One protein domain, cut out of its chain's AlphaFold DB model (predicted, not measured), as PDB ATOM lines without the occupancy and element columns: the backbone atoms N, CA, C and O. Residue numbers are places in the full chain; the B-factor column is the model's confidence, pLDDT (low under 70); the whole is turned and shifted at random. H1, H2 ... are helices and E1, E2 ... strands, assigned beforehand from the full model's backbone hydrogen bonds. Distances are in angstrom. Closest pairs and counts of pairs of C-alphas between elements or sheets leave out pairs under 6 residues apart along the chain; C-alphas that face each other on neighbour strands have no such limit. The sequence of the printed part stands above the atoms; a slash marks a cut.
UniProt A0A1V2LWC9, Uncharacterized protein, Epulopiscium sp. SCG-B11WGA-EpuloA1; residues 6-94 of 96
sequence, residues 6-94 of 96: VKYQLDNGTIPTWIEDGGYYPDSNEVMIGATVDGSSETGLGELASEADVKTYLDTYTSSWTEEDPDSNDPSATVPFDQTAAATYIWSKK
ATOM      1  N   VAL A   6     -51.847 -30.208  27.500       97.00
ATOM      2  CA  VAL A   6     -52.873 -29.647  26.618       97.00
ATOM      3  C   VAL A   6     -52.629 -28.168  26.363       97.00
ATOM      4  O   VAL A   6     -51.993 -27.470  27.156       97.00
ATOM      5  N   LYS A   7     -53.192 -27.688  25.259       97.44
ATOM      6  CA  LYS A   7     -53.372 -26.266  24.987       97.44
ATOM      7  C   LYS A   7     -54.699 -25.805  25.572       97.44
ATOM      8  O   LYS A   7     -55.707 -26.502  25.433       97.44
ATOM      9  N   TYR A   8     -54.733 -24.629  26.175       97.06
ATOM     10  CA  TYR A   8     -55.949 -24.075  26.765       97.06
ATOM     11  C   TYR A   8     -55.909 -22.544  26.803       97.06
ATOM     12  O   TYR A   8     -54.877 -21.938  26.541       97.06
ATOM     13  N   GLN A   9     -57.042 -21.921  27.114       96.81
ATOM     14  CA  GLN A   9     -57.145 -20.490  27.411       96.81
ATOM     15  C   GLN A   9     -57.701 -20.312  28.822       96.81
ATOM     16  O   GLN A   9     -58.366 -21.208  29.350       96.81
ATOM     17  N   LEU A  10     -57.435 -19.156  29.426       95.56
ATOM     18  CA  LEU A  10     -57.989 -18.814  30.731       95.56
ATOM     19  C   LEU A  10     -59.523 -18.774  30.682       95.56
ATOM     20  O   LEU A  10     -60.118 -18.228  29.754       95.56
ATOM     21  N   ASP A  11     -60.162 -19.292  31.727       93.19
ATOM     22  CA  ASP A  11     -61.592 -19.133  31.962       93.19
ATOM     23  C   ASP A  11     -61.807 -17.852  32.774       93.19
ATOM     24  O   ASP A  11     -61.455 -17.777  33.953       93.19
ATOM     25  N   ASN A  12     -62.316 -16.803  32.121       92.31
ATOM     26  CA  ASN A  12     -62.542 -15.488  32.732       92.31
ATOM     27  C   ASN A  12     -61.299 -14.916  33.451       92.31
ATOM     28  O   ASN A  12     -61.396 -14.333  34.530       92.31
ATOM     29  N   GLY A  13     -60.115 -15.100  32.854       91.75
ATOM     30  CA  GLY A  13     -58.839 -14.639  33.414       91.75
ATOM     31  C   GLY A  13     -58.255 -15.546  34.502       91.75
ATOM     32  O   GLY A  13     -57.253 -15.189  35.116       91.75
ATOM     33  N   THR A  14     -58.851 -16.716  34.741       94.50
ATOM     34  CA  THR A  14     -58.361 -17.705  35.707       94.50
ATOM     35  C   THR A  14     -57.961 -19.006  35.023       94.50
ATOM     36  O   THR A  14     -58.504 -19.367  33.979       94.50
ATOM     37  N   ILE A  15     -56.979 -19.713  35.587       94.75
ATOM     38  CA  ILE A  15     -56.605 -21.044  35.098       94.75
ATOM     39  C   ILE A  15     -57.806 -21.980  35.320       94.75
ATOM     40  O   ILE A  15     -58.319 -22.028  36.442       94.75
ATOM     41  N   PRO A  16     -58.277 -22.709  34.290       95.56
ATOM     42  CA  PRO A  16     -59.403 -23.622  34.438       95.56
ATOM     43  C   PRO A  16     -59.152 -24.682  35.513       95.56
ATOM     44  O   PRO A  16     -58.049 -25.203  35.640       95.56
ATOM     45  N   THR A  17     -60.196 -25.074  36.243       95.44
ATOM     46  CA  THR A  17     -60.093 -26.009  37.383       95.44
ATOM     47  C   THR A  17     -59.638 -27.424  37.013       95.44
ATOM     48  O   THR A  17     -59.278 -28.205  37.891       95.44
ATOM     49  N   TRP A  18     -59.665 -27.767  35.725       94.44
ATOM     50  CA  TRP A  18     -59.196 -29.043  35.189       94.44
ATOM     51  C   TRP A  18     -57.710 -29.023  34.780       94.44
ATOM     52  O   TRP A  18     -57.196 -30.058  34.352       94.44
ATOM     53  N   ILE A  19     -57.024 -27.885  34.941       95.69
ATOM     54  CA  ILE A  19     -55.568 -27.729  34.842       95.69
ATOM     55  C   ILE A  19     -54.985 -27.725  36.260       95.69
ATOM     56  O   ILE A  19     -55.352 -26.892  37.084       95.69
ATOM     57  N   GLU A  20     -54.079 -28.660  36.543       94.75
ATOM     58  CA  GLU A  20     -53.382 -28.749  37.834       94.75
ATOM     59  C   GLU A  20     -52.151 -27.839  37.875       94.75
ATOM     60  O   GLU A  20     -51.881 -27.189  38.883       94.75
ATOM     61  N   ASP A  21     -51.424 -27.772  36.760       94.31
ATOM     62  CA  ASP A  21     -50.210 -26.975  36.610       94.31
ATOM     63  C   ASP A  21     -50.174 -26.391  35.193       94.31
ATOM     64  O   ASP A  21     -50.336 -27.118  34.217       94.31
ATOM     65  N   GLY A  22     -49.994 -25.082  35.031       93.88
ATOM     66  CA  GLY A  22     -50.048 -24.473  33.705       93.88
ATOM     67  C   GLY A  22     -49.778 -22.979  33.678       93.88
ATOM     68  O   GLY A  22     -49.401 -22.367  34.672       93.88
ATOM     69  N   GLY A  23     -49.999 -22.400  32.498       91.50
ATOM     70  CA  GLY A  23     -49.723 -20.985  32.225       91.50
ATOM     71  C   GLY A  23     -48.397 -20.802  31.493       91.50
ATOM     72  O   GLY A  23     -47.790 -19.735  31.538       91.50
ATOM     73  N   TYR A  24     -47.925 -21.867  30.844       93.75
ATOM     74  CA  TYR A  24     -46.615 -21.908  30.226       93.75
ATOM     75  C   TYR A  24     -46.629 -21.236  28.860       93.75
ATOM     76  O   TYR A  24     -47.421 -21.615  27.996       93.75
ATOM     77  N   TYR A  25     -45.717 -20.269  28.708       93.38
ATOM     78  CA  TYR A  25     -45.339 -19.601  27.460       93.38
ATOM     79  C   TYR A  25     -46.547 -19.247  26.573       93.38
ATOM     80  O   TYR A  25     -46.673 -19.815  25.490       93.38
ATOM     81  N   PRO A  26     -47.460 -18.357  27.017       94.06
ATOM     82  CA  PRO A  26     -48.640 -17.996  26.236       94.06
ATOM     83  C   PRO A  26     -48.268 -17.475  24.845       94.06
ATOM     84  O   PRO A  26     -47.342 -16.673  24.706       94.06
ATOM     85  N   ASP A  27     -49.008 -17.908  23.823       93.56
ATOM     86  CA  ASP A  27     -48.897 -17.336  22.482       93.56
ATOM     87  C   ASP A  27     -49.625 -15.979  22.373       93.56
ATOM     88  O   ASP A  27     -50.233 -15.480  23.324       93.56
ATOM     89  N   SER A  28     -49.566 -15.351  21.197       93.00
ATOM     90  CA  SER A  28     -50.191 -14.043  20.957       93.00
ATOM     91  C   SER A  28     -51.723 -14.039  21.034       93.00
ATOM     92  O   SER A  28     -52.315 -12.964  21.098       93.00
ATOM     93  N   ASN A  29     -52.364 -15.211  21.028       93.88
ATOM     94  CA  ASN A  29     -53.804 -15.390  21.218       93.88
ATOM     95  C   ASN A  29     -54.140 -15.836  22.652       93.88
ATOM     96  O   ASN A  29     -55.239 -16.341  22.899       93.88
ATOM     97  N   GLU A  30     -53.189 -15.687  23.580       94.75
ATOM     98  CA  GLU A  30     -53.303 -16.102  24.979       94.75
ATOM     99  C   GLU A  30     -53.562 -17.610  25.140       94.75
ATOM    100  O   GLU A  30     -54.102 -18.053  26.156       94.75
ATOM    101  N   VAL A  31     -53.171 -18.419  24.146       96.56
ATOM    102  CA  VAL A  31     -53.198 -19.876  24.276       96.56
ATOM    103  C   VAL A  31     -51.988 -20.309  25.090       96.56
ATOM    104  O   VAL A  31     -50.846 -20.002  24.757       96.56
ATOM    105  N   MET A  32     -52.259 -21.030  26.169       95.81
ATOM    106  CA  MET A  32     -51.288 -21.502  27.148       95.81
ATOM    107  C   MET A  32     -51.132 -23.014  27.067       95.81
ATOM    108  O   MET A  32     -52.038 -23.729  26.629       95.81
ATOM    109  N   ILE A  33     -50.000 -23.509  27.561       97.19
ATOM    110  CA  ILE A  33     -49.767 -24.938  27.764       97.19
ATOM    111  C   ILE A  33     -49.914 -25.264  29.254       97.19
ATOM    112  O   ILE A  33     -49.538 -24.468  30.126       97.19
ATOM    113  N   GLY A  34     -50.490 -26.424  29.564       96.00
ATOM    114  CA  GLY A  34     -50.646 -26.904  30.936       96.00
ATOM    115  C   GLY A  34     -50.864 -28.407  31.024       96.00
ATOM    116  O   GLY A  34     -51.202 -29.062  30.039       96.00
ATOM    117  N   ALA A  35     -50.659 -28.934  32.222       96.00
ATOM    118  CA  ALA A  35     -50.952 -30.291  32.622       96.00
ATOM    119  C   ALA A  35     -52.339 -30.357  33.273       96.00
ATOM    120  O   ALA A  35     -52.666 -29.580  34.173       96.00
ATOM    121  N   THR A  36     -53.171 -31.291  32.820       95.88
ATOM    122  CA  THR A  36     -54.488 -31.513  33.421       95.88
ATOM    123  C   THR A  36     -54.365 -32.085  34.833       95.88
ATOM    124  O   THR A  36     -53.336 -32.650  35.195       95.88
ATOM    125  N   VAL A  37     -55.447 -32.030  35.608       94.50
ATOM    126  CA  VAL A  37     -55.580 -32.872  36.808       94.50
ATOM    127  C   VAL A  37     -55.524 -34.360  36.427       94.50
ATOM    128  O   VAL A  37     -55.963 -34.743  35.331       94.50
ATOM    129  N   ASP A  38     -54.983 -35.209  37.308       91.56
ATOM    130  CA  ASP A  38     -54.959 -36.664  37.098       91.56
ATOM    131  C   ASP A  38     -56.383 -37.205  36.886       91.56
ATOM    132  O   ASP A  38     -57.317 -36.883  37.621       91.56
ATOM    133  N   GLY A  39     -56.573 -38.025  35.853       87.19
ATOM    134  CA  GLY A  39     -57.892 -38.554  35.500       87.19
ATOM    135  C   GLY A  39     -58.799 -37.626  34.691       87.19
ATOM    136  O   GLY A  39     -59.899 -38.056  34.342       87.19
ATOM    137  N   SER A  40     -58.372 -36.405  34.358       90.75
ATOM    138  CA  SER A  40     -59.165 -35.509  33.506       90.75
ATOM    139  C   SER A  40     -59.366 -36.074  32.096       90.75
ATOM    140  O   SER A  40     -58.425 -36.549  31.455       90.75
ATOM    141  N   SER A  41     -60.594 -35.975  31.581       91.50
ATOM    142  CA  SER A  41     -60.915 -36.255  30.175       91.50
ATOM    143  C   SER A  41     -60.820 -35.024  29.273       91.50
ATOM    144  O   SER A  41     -60.960 -35.159  28.058       91.50
ATOM    145  N   GLU A  42     -60.603 -33.839  29.849       93.50
ATOM    146  CA  GLU A  42     -60.531 -32.581  29.108       93.50
ATOM    147  C   GLU A  42     -59.297 -32.538  28.207       93.50
ATOM    148  O   GLU A  42     -58.202 -32.966  28.576       93.50
ATOM    149  N   THR A  43     -59.478 -32.002  27.003       93.00
ATOM    150  CA  THR A  43     -58.399 -31.806  26.023       93.00
ATOM    151  C   THR A  43     -58.191 -30.336  25.665       93.00
ATOM    152  O   THR A  43     -57.269 -30.023  24.911       93.00
ATOM    153  N   GLY A  44     -59.022 -29.433  26.198       93.38
ATOM    154  CA  GLY A  44     -58.960 -28.004  25.911       93.38
ATOM    155  C   GLY A  44     -59.020 -27.707  24.411       93.38
ATOM    156  O   GLY A  44     -59.912 -28.159  23.697       93.38
ATOM    157  N   LEU A  45     -58.030 -26.955  23.933       95.62
ATOM    158  CA  LEU A  45     -57.830 -26.603  22.524       95.62
ATOM    159  C   LEU A  45     -57.000 -27.646  21.754       95.62
ATOM    160  O   LEU A  45     -56.742 -27.481  20.559       95.62
ATOM    161  N   GLY A  46     -56.546 -28.703  22.425       96.06
ATOM    162  CA  GLY A  46     -55.829 -29.819  21.821       96.06
ATOM    163  C   GLY A  46     -54.790 -30.420  22.759       96.06
ATOM    164  O   GLY A  46     -54.062 -29.702  23.443       96.06
ATOM    165  N   GLU A  47     -54.695 -31.746  22.741       95.56
ATOM    166  CA  GLU A  47     -53.676 -32.506  23.463       95.56
ATOM    167  C   GLU A  47     -52.332 -32.458  22.721       95.56
ATOM    168  O   GLU A  47     -52.278 -32.630  21.501       95.56
ATOM    169  N   LEU A  48     -51.252 -32.235  23.468       96.12
ATOM    170  CA  LEU A  48     -49.871 -32.376  23.013       96.12
ATOM    171  C   LEU A  48     -49.398 -33.758  23.475       96.12
ATOM    172  O   LEU A  48     -49.059 -33.959  24.641       96.12
ATOM    173  N   ALA A  49     -49.467 -34.737  22.573       94.38
ATOM    174  CA  ALA A  49     -49.350 -36.157  22.910       94.38
ATOM    175  C   ALA A  49     -47.906 -36.615  23.186       94.38
ATOM    176  O   ALA A  49     -47.693 -37.734  23.661       94.38
ATOM    177  N   SER A  50     -46.917 -35.768  22.905       95.62
ATOM    178  CA  SER A  50     -45.499 -36.034  23.126       95.62
ATOM    179  C   SER A  50     -44.717 -34.757  23.442       95.62
ATOM    180  O   SER A  50     -45.132 -33.655  23.084       95.62
ATOM    181  N   GLU A  51     -43.536 -34.906  24.045       96.06
ATOM    182  CA  GLU A  51     -42.577 -33.806  24.231       96.06
ATOM    183  C   GLU A  51     -42.217 -33.124  22.897       96.06
ATOM    184  O   GLU A  51     -42.099 -31.902  22.821       96.06
ATOM    185  N   ALA A  52     -42.128 -33.902  21.813       97.06
ATOM    186  CA  ALA A  52     -41.881 -33.383  20.472       97.06
ATOM    187  C   ALA A  52     -43.031 -32.502  19.955       97.06
ATOM    188  O   ALA A  52     -42.771 -31.508  19.273       97.06
ATOM    189  N   ASP A  53     -44.283 -32.816  20.299       97.56
ATOM    190  CA  ASP A  53     -45.433 -31.973  19.950       97.56
ATOM    191  C   ASP A  53     -45.409 -30.655  20.730       97.56
ATOM    192  O   ASP A  53     -45.706 -29.603  20.163       97.56
ATOM    193  N   VAL A  54     -45.003 -30.693  22.007       97.06
ATOM    194  CA  VAL A  54     -44.804 -29.482  22.822       97.06
ATOM    195  C   VAL A  54     -43.745 -28.589  22.186       97.06
ATOM    196  O   VAL A  54     -44.010 -27.413  21.939       97.06
ATOM    197  N   LYS A  55     -42.579 -29.152  21.848       97.38
ATOM    198  CA  LYS A  55     -41.507 -28.406  21.182       97.38
ATOM    199  C   LYS A  55     -41.971 -27.834  19.843       97.38
ATOM    200  O   LYS A  55     -41.782 -26.651  19.589       97.38
ATOM    201  N   THR A  56     -42.612 -28.653  19.006       97.31
ATOM    202  CA  THR A  56     -43.115 -28.223  17.693       97.31
ATOM    203  C   THR A  56     -44.080 -27.054  17.839       97.31
ATOM    204  O   THR A  56     -44.018 -26.113  17.055       97.31
ATOM    205  N   TYR A  57     -44.955 -27.084  18.849       96.69
ATOM    206  CA  TYR A  57     -45.857 -25.973  19.115       96.69
ATOM    207  C   TYR A  57     -45.098 -24.713  19.554       96.69
ATOM    208  O   TYR A  57     -45.313 -23.663  18.949       96.69
ATOM    209  N   LEU A  58     -44.163 -24.817  20.508       97.06
ATOM    210  CA  LEU A  58     -43.310 -23.696  20.932       97.06
ATOM    211  C   LEU A  58     -42.539 -23.085  19.752       97.06
ATOM    212  O   LEU A  58     -42.495 -21.860  19.614       97.06
ATOM    213  N   ASP A  59     -41.989 -23.912  18.860       96.44
ATOM    214  CA  ASP A  59     -41.240 -23.469  17.678       96.44
ATOM    215  C   ASP A  59     -42.088 -22.561  16.761       96.44
ATOM    216  O   ASP A  59     -41.545 -21.681  16.090       96.44
ATOM    217  N   THR A  60     -43.420 -22.726  16.745       95.81
ATOM    218  CA  THR A  60     -44.302 -21.938  15.865       95.81
ATOM    219  C   THR A  60     -44.378 -20.453  16.224       95.81
ATOM    220  O   THR A  60     -44.666 -19.644  15.341       95.81
ATOM    221  N   TYR A  61     -44.109 -20.075  17.482       95.25
ATOM    222  CA  TYR A  61     -44.282 -18.693  17.953       95.25
ATOM    223  C   TYR A  61     -43.145 -18.146  18.827       95.25
ATOM    224  O   TYR A  61     -43.074 -16.933  19.015       95.25
ATOM    225  N   THR A  62     -42.232 -18.991  19.315       96.19
ATOM    226  CA  THR A  62     -41.108 -18.572  20.181       96.19
ATOM    227  C   THR A  62     -39.761 -18.503  19.454       96.19
ATOM    228  O   THR A  62     -38.739 -18.240  20.077       96.19
ATOM    229  N   SER A  63     -39.718 -18.707  18.133       92.94
ATOM    230  CA  SER A  63     -38.458 -18.722  17.361       92.94
ATOM    231  C   SER A  63     -37.670 -17.404  17.397       92.94
ATOM    232  O   SER A  63     -36.460 -17.407  17.184       92.94
ATOM    233  N   SER A  64     -38.338 -16.280  17.662       94.69
ATOM    234  CA  SER A  64     -37.721 -14.960  17.835       94.69
ATOM    235  C   SER A  64     -37.512 -14.562  19.297       94.69
ATOM    236  O   SER A  64     -37.033 -13.459  19.558       94.69
ATOM    237  N   TRP A  65     -37.916 -15.406  20.250       95.88
ATOM    238  CA  TRP A  65     -37.802 -15.097  21.668       95.88
ATOM    239  C   TRP A  65     -36.359 -15.247  22.132       95.88
ATOM    240  O   TRP A  65     -35.595 -16.082  21.644       95.88
ATOM    241  N   THR A  66     -36.008 -14.431  23.114       95.75
ATOM    242  CA  THR A  66     -34.729 -14.496  23.809       95.75
ATOM    243  C   THR A  66     -34.982 -14.542  25.304       95.75
ATOM    244  O   THR A  66     -35.946 -13.938  25.779       95.75
ATOM    245  N   GLU A  67     -34.098 -15.197  26.037       93.50
ATOM    246  CA  GLU A  67     -34.097 -15.245  27.496       93.50
ATOM    247  C   GLU A  67     -32.787 -14.685  28.050       93.50
ATOM    248  O   GLU A  67     -31.829 -14.484  27.303       93.50
ATOM    249  N   GLU A  68     -32.777 -14.353  29.339       93.88
ATOM    250  CA  GLU A  68     -31.571 -13.884  30.025       93.88
ATOM    251  C   GLU A  68     -30.460 -14.927  29.887       93.88
ATOM    252  O   GLU A  68     -30.712 -16.118  30.060       93.88
ATOM    253  N   ASP A  69     -29.250 -14.479  29.547       93.88
ATOM    254  CA  ASP A  69     -28.094 -15.364  29.429       93.88
ATOM    255  C   ASP A  69     -27.675 -15.857  30.828       93.88
ATOM    256  O   ASP A  69     -27.125 -15.068  31.605       93.88
ATOM    257  N   PRO A  70     -27.897 -17.142  31.169       88.12
ATOM    258  CA  PRO A  70     -27.613 -17.653  32.507       88.12
ATOM    259  C   PRO A  70     -26.109 -17.722  32.813       88.12
ATOM    260  O   PRO A  70     -25.731 -17.840  33.980       88.12
ATOM    261  N   ASP A  71     -25.256 -17.653  31.786       92.25
ATOM    262  CA  ASP A  71     -23.801 -17.746  31.903       92.25
ATOM    263  C   ASP A  71     -23.118 -16.362  31.899       92.25
ATOM    264  O   ASP A  71     -21.901 -16.257  32.105       92.25
ATOM    265  N   SER A  72     -23.880 -15.282  31.692       93.31
ATOM    266  CA  SER A  72     -23.366 -13.914  31.647       93.31
ATOM    267  C   SER A  72     -23.496 -13.190  32.990       93.31
ATOM    268  O   SER A  72     -24.459 -13.347  33.730       93.31
ATOM    269  N   ASN A  73     -22.528 -12.319  33.293       92.56
ATOM    270  CA  ASN A  73     -22.630 -11.369  34.412       92.56
ATOM    271  C   ASN A  73     -23.259 -10.024  33.990       92.56
ATOM    272  O   ASN A  73     -23.374  -9.116  34.814       92.56
ATOM    273  N   ASP A  74     -23.589  -9.861  32.707       92.69
ATOM    274  CA  ASP A  74     -24.277  -8.682  32.185       92.69
ATOM    275  C   ASP A  74     -25.798  -8.910  32.246       92.69
ATOM    276  O   ASP A  74     -26.300  -9.753  31.503       92.69
ATOM    277  N   PRO A  75     -26.549  -8.146  33.061       88.00
ATOM    278  CA  PRO A  75     -27.998  -8.314  33.215       88.00
ATOM    279  C   PRO A  75     -28.804  -7.932  31.961       88.00
ATOM    280  O   PRO A  75     -30.028  -8.034  31.956       88.00
ATOM    281  N   SER A  76     -28.148  -7.415  30.918       93.81
ATOM    282  CA  SER A  76     -28.760  -7.121  29.621       93.81
ATOM    283  C   SER A  76     -28.420  -8.145  28.536       93.81
ATOM    284  O   SER A  76     -28.965  -8.057  27.434       93.81
ATOM    285  N   ALA A  77     -27.537  -9.107  28.825       95.69
ATOM    286  CA  ALA A  77     -27.203 -10.169  27.889       95.69
ATOM    287  C   ALA A  77     -28.373 -11.147  27.748       95.69
ATOM    288  O   ALA A  77     -28.970 -11.581  28.735       95.69
ATOM    289  N   THR A  78     -28.682 -11.504  26.504       96.94
ATOM    290  CA  THR A  78     -29.717 -12.486  26.192       96.94
ATOM    291  C   THR A  78     -29.208 -13.528  25.210       96.94
ATOM    292  O   THR A  78     -28.352 -13.258  24.363       96.94
ATOM    293  N   VAL A  79     -29.773 -14.725  25.310       96.25
ATOM    294  CA  VAL A  79     -29.566 -15.845  24.391       96.25
ATOM    295  C   VAL A  79     -30.896 -16.235  23.744       96.25
ATOM    296  O   VAL A  79     -31.959 -15.871  24.255       96.25
ATOM    297  N   PRO A  80     -30.892 -16.933  22.596       96.81
ATOM    298  CA  PRO A  80     -32.119 -17.483  22.027       96.81
ATOM    299  C   PRO A  80     -32.827 -18.408  23.023       96.81
ATOM    300  O   PRO A  80     -32.171 -19.215  23.673       96.81
ATOM    301  N   PHE A  81     -34.154 -18.305  23.105       96.06
ATOM    302  CA  PHE A  81     -34.970 -19.161  23.964       96.06
ATOM    303  C   PHE A  81     -34.830 -20.643  23.579       96.06
ATOM    304  O   PHE A  81     -35.023 -20.989  22.410       96.06
ATOM    305  N   ASP A  82     -34.540 -21.520  24.547       96.19
ATOM    306  CA  ASP A  82     -34.418 -22.960  24.300       96.19
ATOM    307  C   ASP A  82     -35.783 -23.671  24.360       96.19
ATOM    308  O   ASP A  82     -36.261 -24.111  25.412       96.19
ATOM    309  N   GLN A  83     -36.406 -23.859  23.189       96.94
ATOM    310  CA  GLN A  83     -37.671 -24.593  23.077       96.94
ATOM    311  C   GLN A  83     -37.551 -26.056  23.513       96.94
ATOM    312  O   GLN A  83     -38.547 -26.652  23.919       96.94
ATOM    313  N   THR A  84     -36.361 -26.654  23.405       96.81
ATOM    314  CA  THR A  84     -36.135 -28.044  23.812       96.81
ATOM    315  C   THR A  84     -36.187 -28.138  25.328       96.81
ATOM    316  O   THR A  84     -36.971 -28.923  25.853       96.81
ATOM    317  N   ALA A  85     -35.432 -27.290  26.031       95.94
ATOM    318  CA  ALA A  85     -35.447 -27.244  27.491       95.94
ATOM    319  C   ALA A  85     -36.847 -26.917  28.038       95.94
ATOM    320  O   ALA A  85     -37.322 -27.578  28.966       95.94
ATOM    321  N   ALA A  86     -37.545 -25.960  27.422       95.88
ATOM    322  CA  ALA A  86     -38.920 -25.621  27.779       95.88
ATOM    323  C   ALA A  86     -39.893 -26.792  27.558       95.88
ATOM    324  O   ALA A  86     -40.722 -27.080  28.425       95.88
ATOM    325  N   ALA A  87     -39.777 -27.507  26.433       96.94
ATOM    326  CA  ALA A  87     -40.590 -28.687  26.159       96.94
ATOM    327  C   ALA A  87     -40.327 -29.808  27.174       96.94
ATOM    328  O   ALA A  87     -41.287 -30.353  27.718       96.94
ATOM    329  N   THR A  88     -39.061 -30.096  27.496       96.44
ATOM    330  CA  THR A  88     -38.686 -31.069  28.534       96.44
ATOM    331  C   THR A  88     -39.260 -30.676  29.897       96.44
ATOM    332  O   THR A  88     -39.823 -31.517  30.601       96.44
ATOM    333  N   TYR A  89     -39.177 -29.394  30.268       94.75
ATOM    334  CA  TYR A  89     -39.731 -28.892  31.524       94.75
ATOM    335  C   TYR A  89     -41.251 -29.083  31.601       94.75
ATOM    336  O   TYR A  89     -41.743 -29.662  32.570       94.75
ATOM    337  N   ILE A  90     -42.000 -28.667  30.577       95.25
ATOM    338  CA  ILE A  90     -43.459 -28.851  30.528       95.25
ATOM    339  C   ILE A  90     -43.806 -30.339  30.552       95.25
ATOM    340  O   ILE A  90     -44.699 -30.763  31.283       95.25
ATOM    341  N   TRP A  91     -43.089 -31.150  29.772       94.94
ATOM    342  CA  TRP A  91     -43.340 -32.582  29.689       94.94
ATOM    343  C   TRP A  91     -43.089 -33.294  31.021       94.94
ATOM    344  O   TRP A  91     -43.827 -34.211  31.369       94.94
ATOM    345  N   SER A  92     -42.135 -32.817  31.826       94.06
ATOM    346  CA  SER A  92     -41.899 -33.331  33.183       94.06
ATOM    347  C   SER A  92     -43.085 -33.140  34.142       94.06
ATOM    348  O   SER A  92     -43.157 -33.823  35.161       94.06
ATOM    349  N   LYS A  93     -44.038 -32.251  33.816       92.12
ATOM    350  CA  LYS A  93     -45.292 -32.070  34.573       92.12
ATOM    351  C   LYS A  93     -46.322 -33.156  34.290       92.12
ATOM    352  O   LYS A  93     -47.337 -33.248  34.983       92.12
ATOM    353  N   LYS A  94     -46.071 -33.990  33.279       83.94
ATOM    354  CA  LYS A  94     -46.853 -35.194  33.052       83.94
ATOM    355  C   LYS A  94     -46.573 -36.176  34.191       83.94
ATOM    356  O   LYS A  94     -45.493 -36.751  34.284       83.94
TER     357      LYS A  94
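What this domain is: This is residues 6 to 94 of the 96 residues of an uncharacterized protein of Epulopiscium sp. SCG-B11WGA-EpuloA1 (UniProt A0A1V2LWC9). A small three-stranded sheet of E1, E3 and E2 lies toward one end of an elongated body, helix H2 runs over it and touches helix H1 at a steep tilt, and a small two-stranded hairpin of E4 and E5 lies at the other end of the long axis. Along that axis the two helices lie between the sheet and the hairpin. The printed part has 89 residues, with five named strands and two named helices in the order E1 E2 E3 H1 E4 E5 H2; the larger sheet runs E1, E3, E2 and is antiparallel, as is the hairpin. The class is mixed, helices and strands, with 41 residues, under half, in named elements. The whole is only just compact, close to loose, with a radius of gyration of the C-alphas of 14.2 A, and spans 45 by 28 by 21 A.

How they stand to each other: In the larger sheet E3, residues 32 to 36, is the inner strand, antiparallel to edge strands E1, residues 6 to 8, and E2, residues 19 to 24. N 8 and O 32 are 2.9 A apart across E1 and E3, and N 35 and O 21 are 2.7 A apart across the hairpin E2 and E3, both within hydrogen-bond range. Residues 6 to 7 of E1 also pair antiparallel with residues 46 to 47. H2, residues 83 to 91, is on this sheet at a height over the sheet of 10.4 A. It lies over E3 and only just over E2, on which 3 of its C-alphas fall, and runs along the strands, at 8 degrees to E3 on the local plane. The closest C-alphas of E3 and H2, those of Gly 34 and Ile 90, are 7.5 A apart. H1, residues 51 to 62, only grazes the sheet, with its residues 54 to 58. H1 and H2 touch, with the C-alphas of Lys 55 and Ala 87 closest at 5.1 A, and run opposite ways at a steep tilt of 49 degrees. E4, residues 66 to 68, and E5, residues 78 to 80, form an antiparallel hairpin, with N 67 and O 79 at 2.9 A; both are apart from E1, E2 and E3. Every O i to N i+4 pair is within hydrogen-bond range in H2, and 7 of 8 are in H1.

Where its parts are: E1 begins at C-alpha 6, (-52.873, -29.647, 26.618). E2 measures 11.6 A and E3 12.2 A from first to last C-alpha. H1 measures 15.8 A and begins at C-alpha 51, (-42.577, -33.806, 24.231). E4 and E5 have 3 residues each. H2 measures 11.8 A and ends at C-alpha 91, (-43.340, -32.582, 29.689).

The domain as a whole: The two C-alphas farthest apart, those of Ser 41 and Asp 74, are 45.9 A apart. The link E3 to H1, residues 37 to 50, is long; those from H1 to E4 and from E5 to H2 are tight. The printed part has no cut. Its mean pLDDT is 94.6, and no printed residue is under 70.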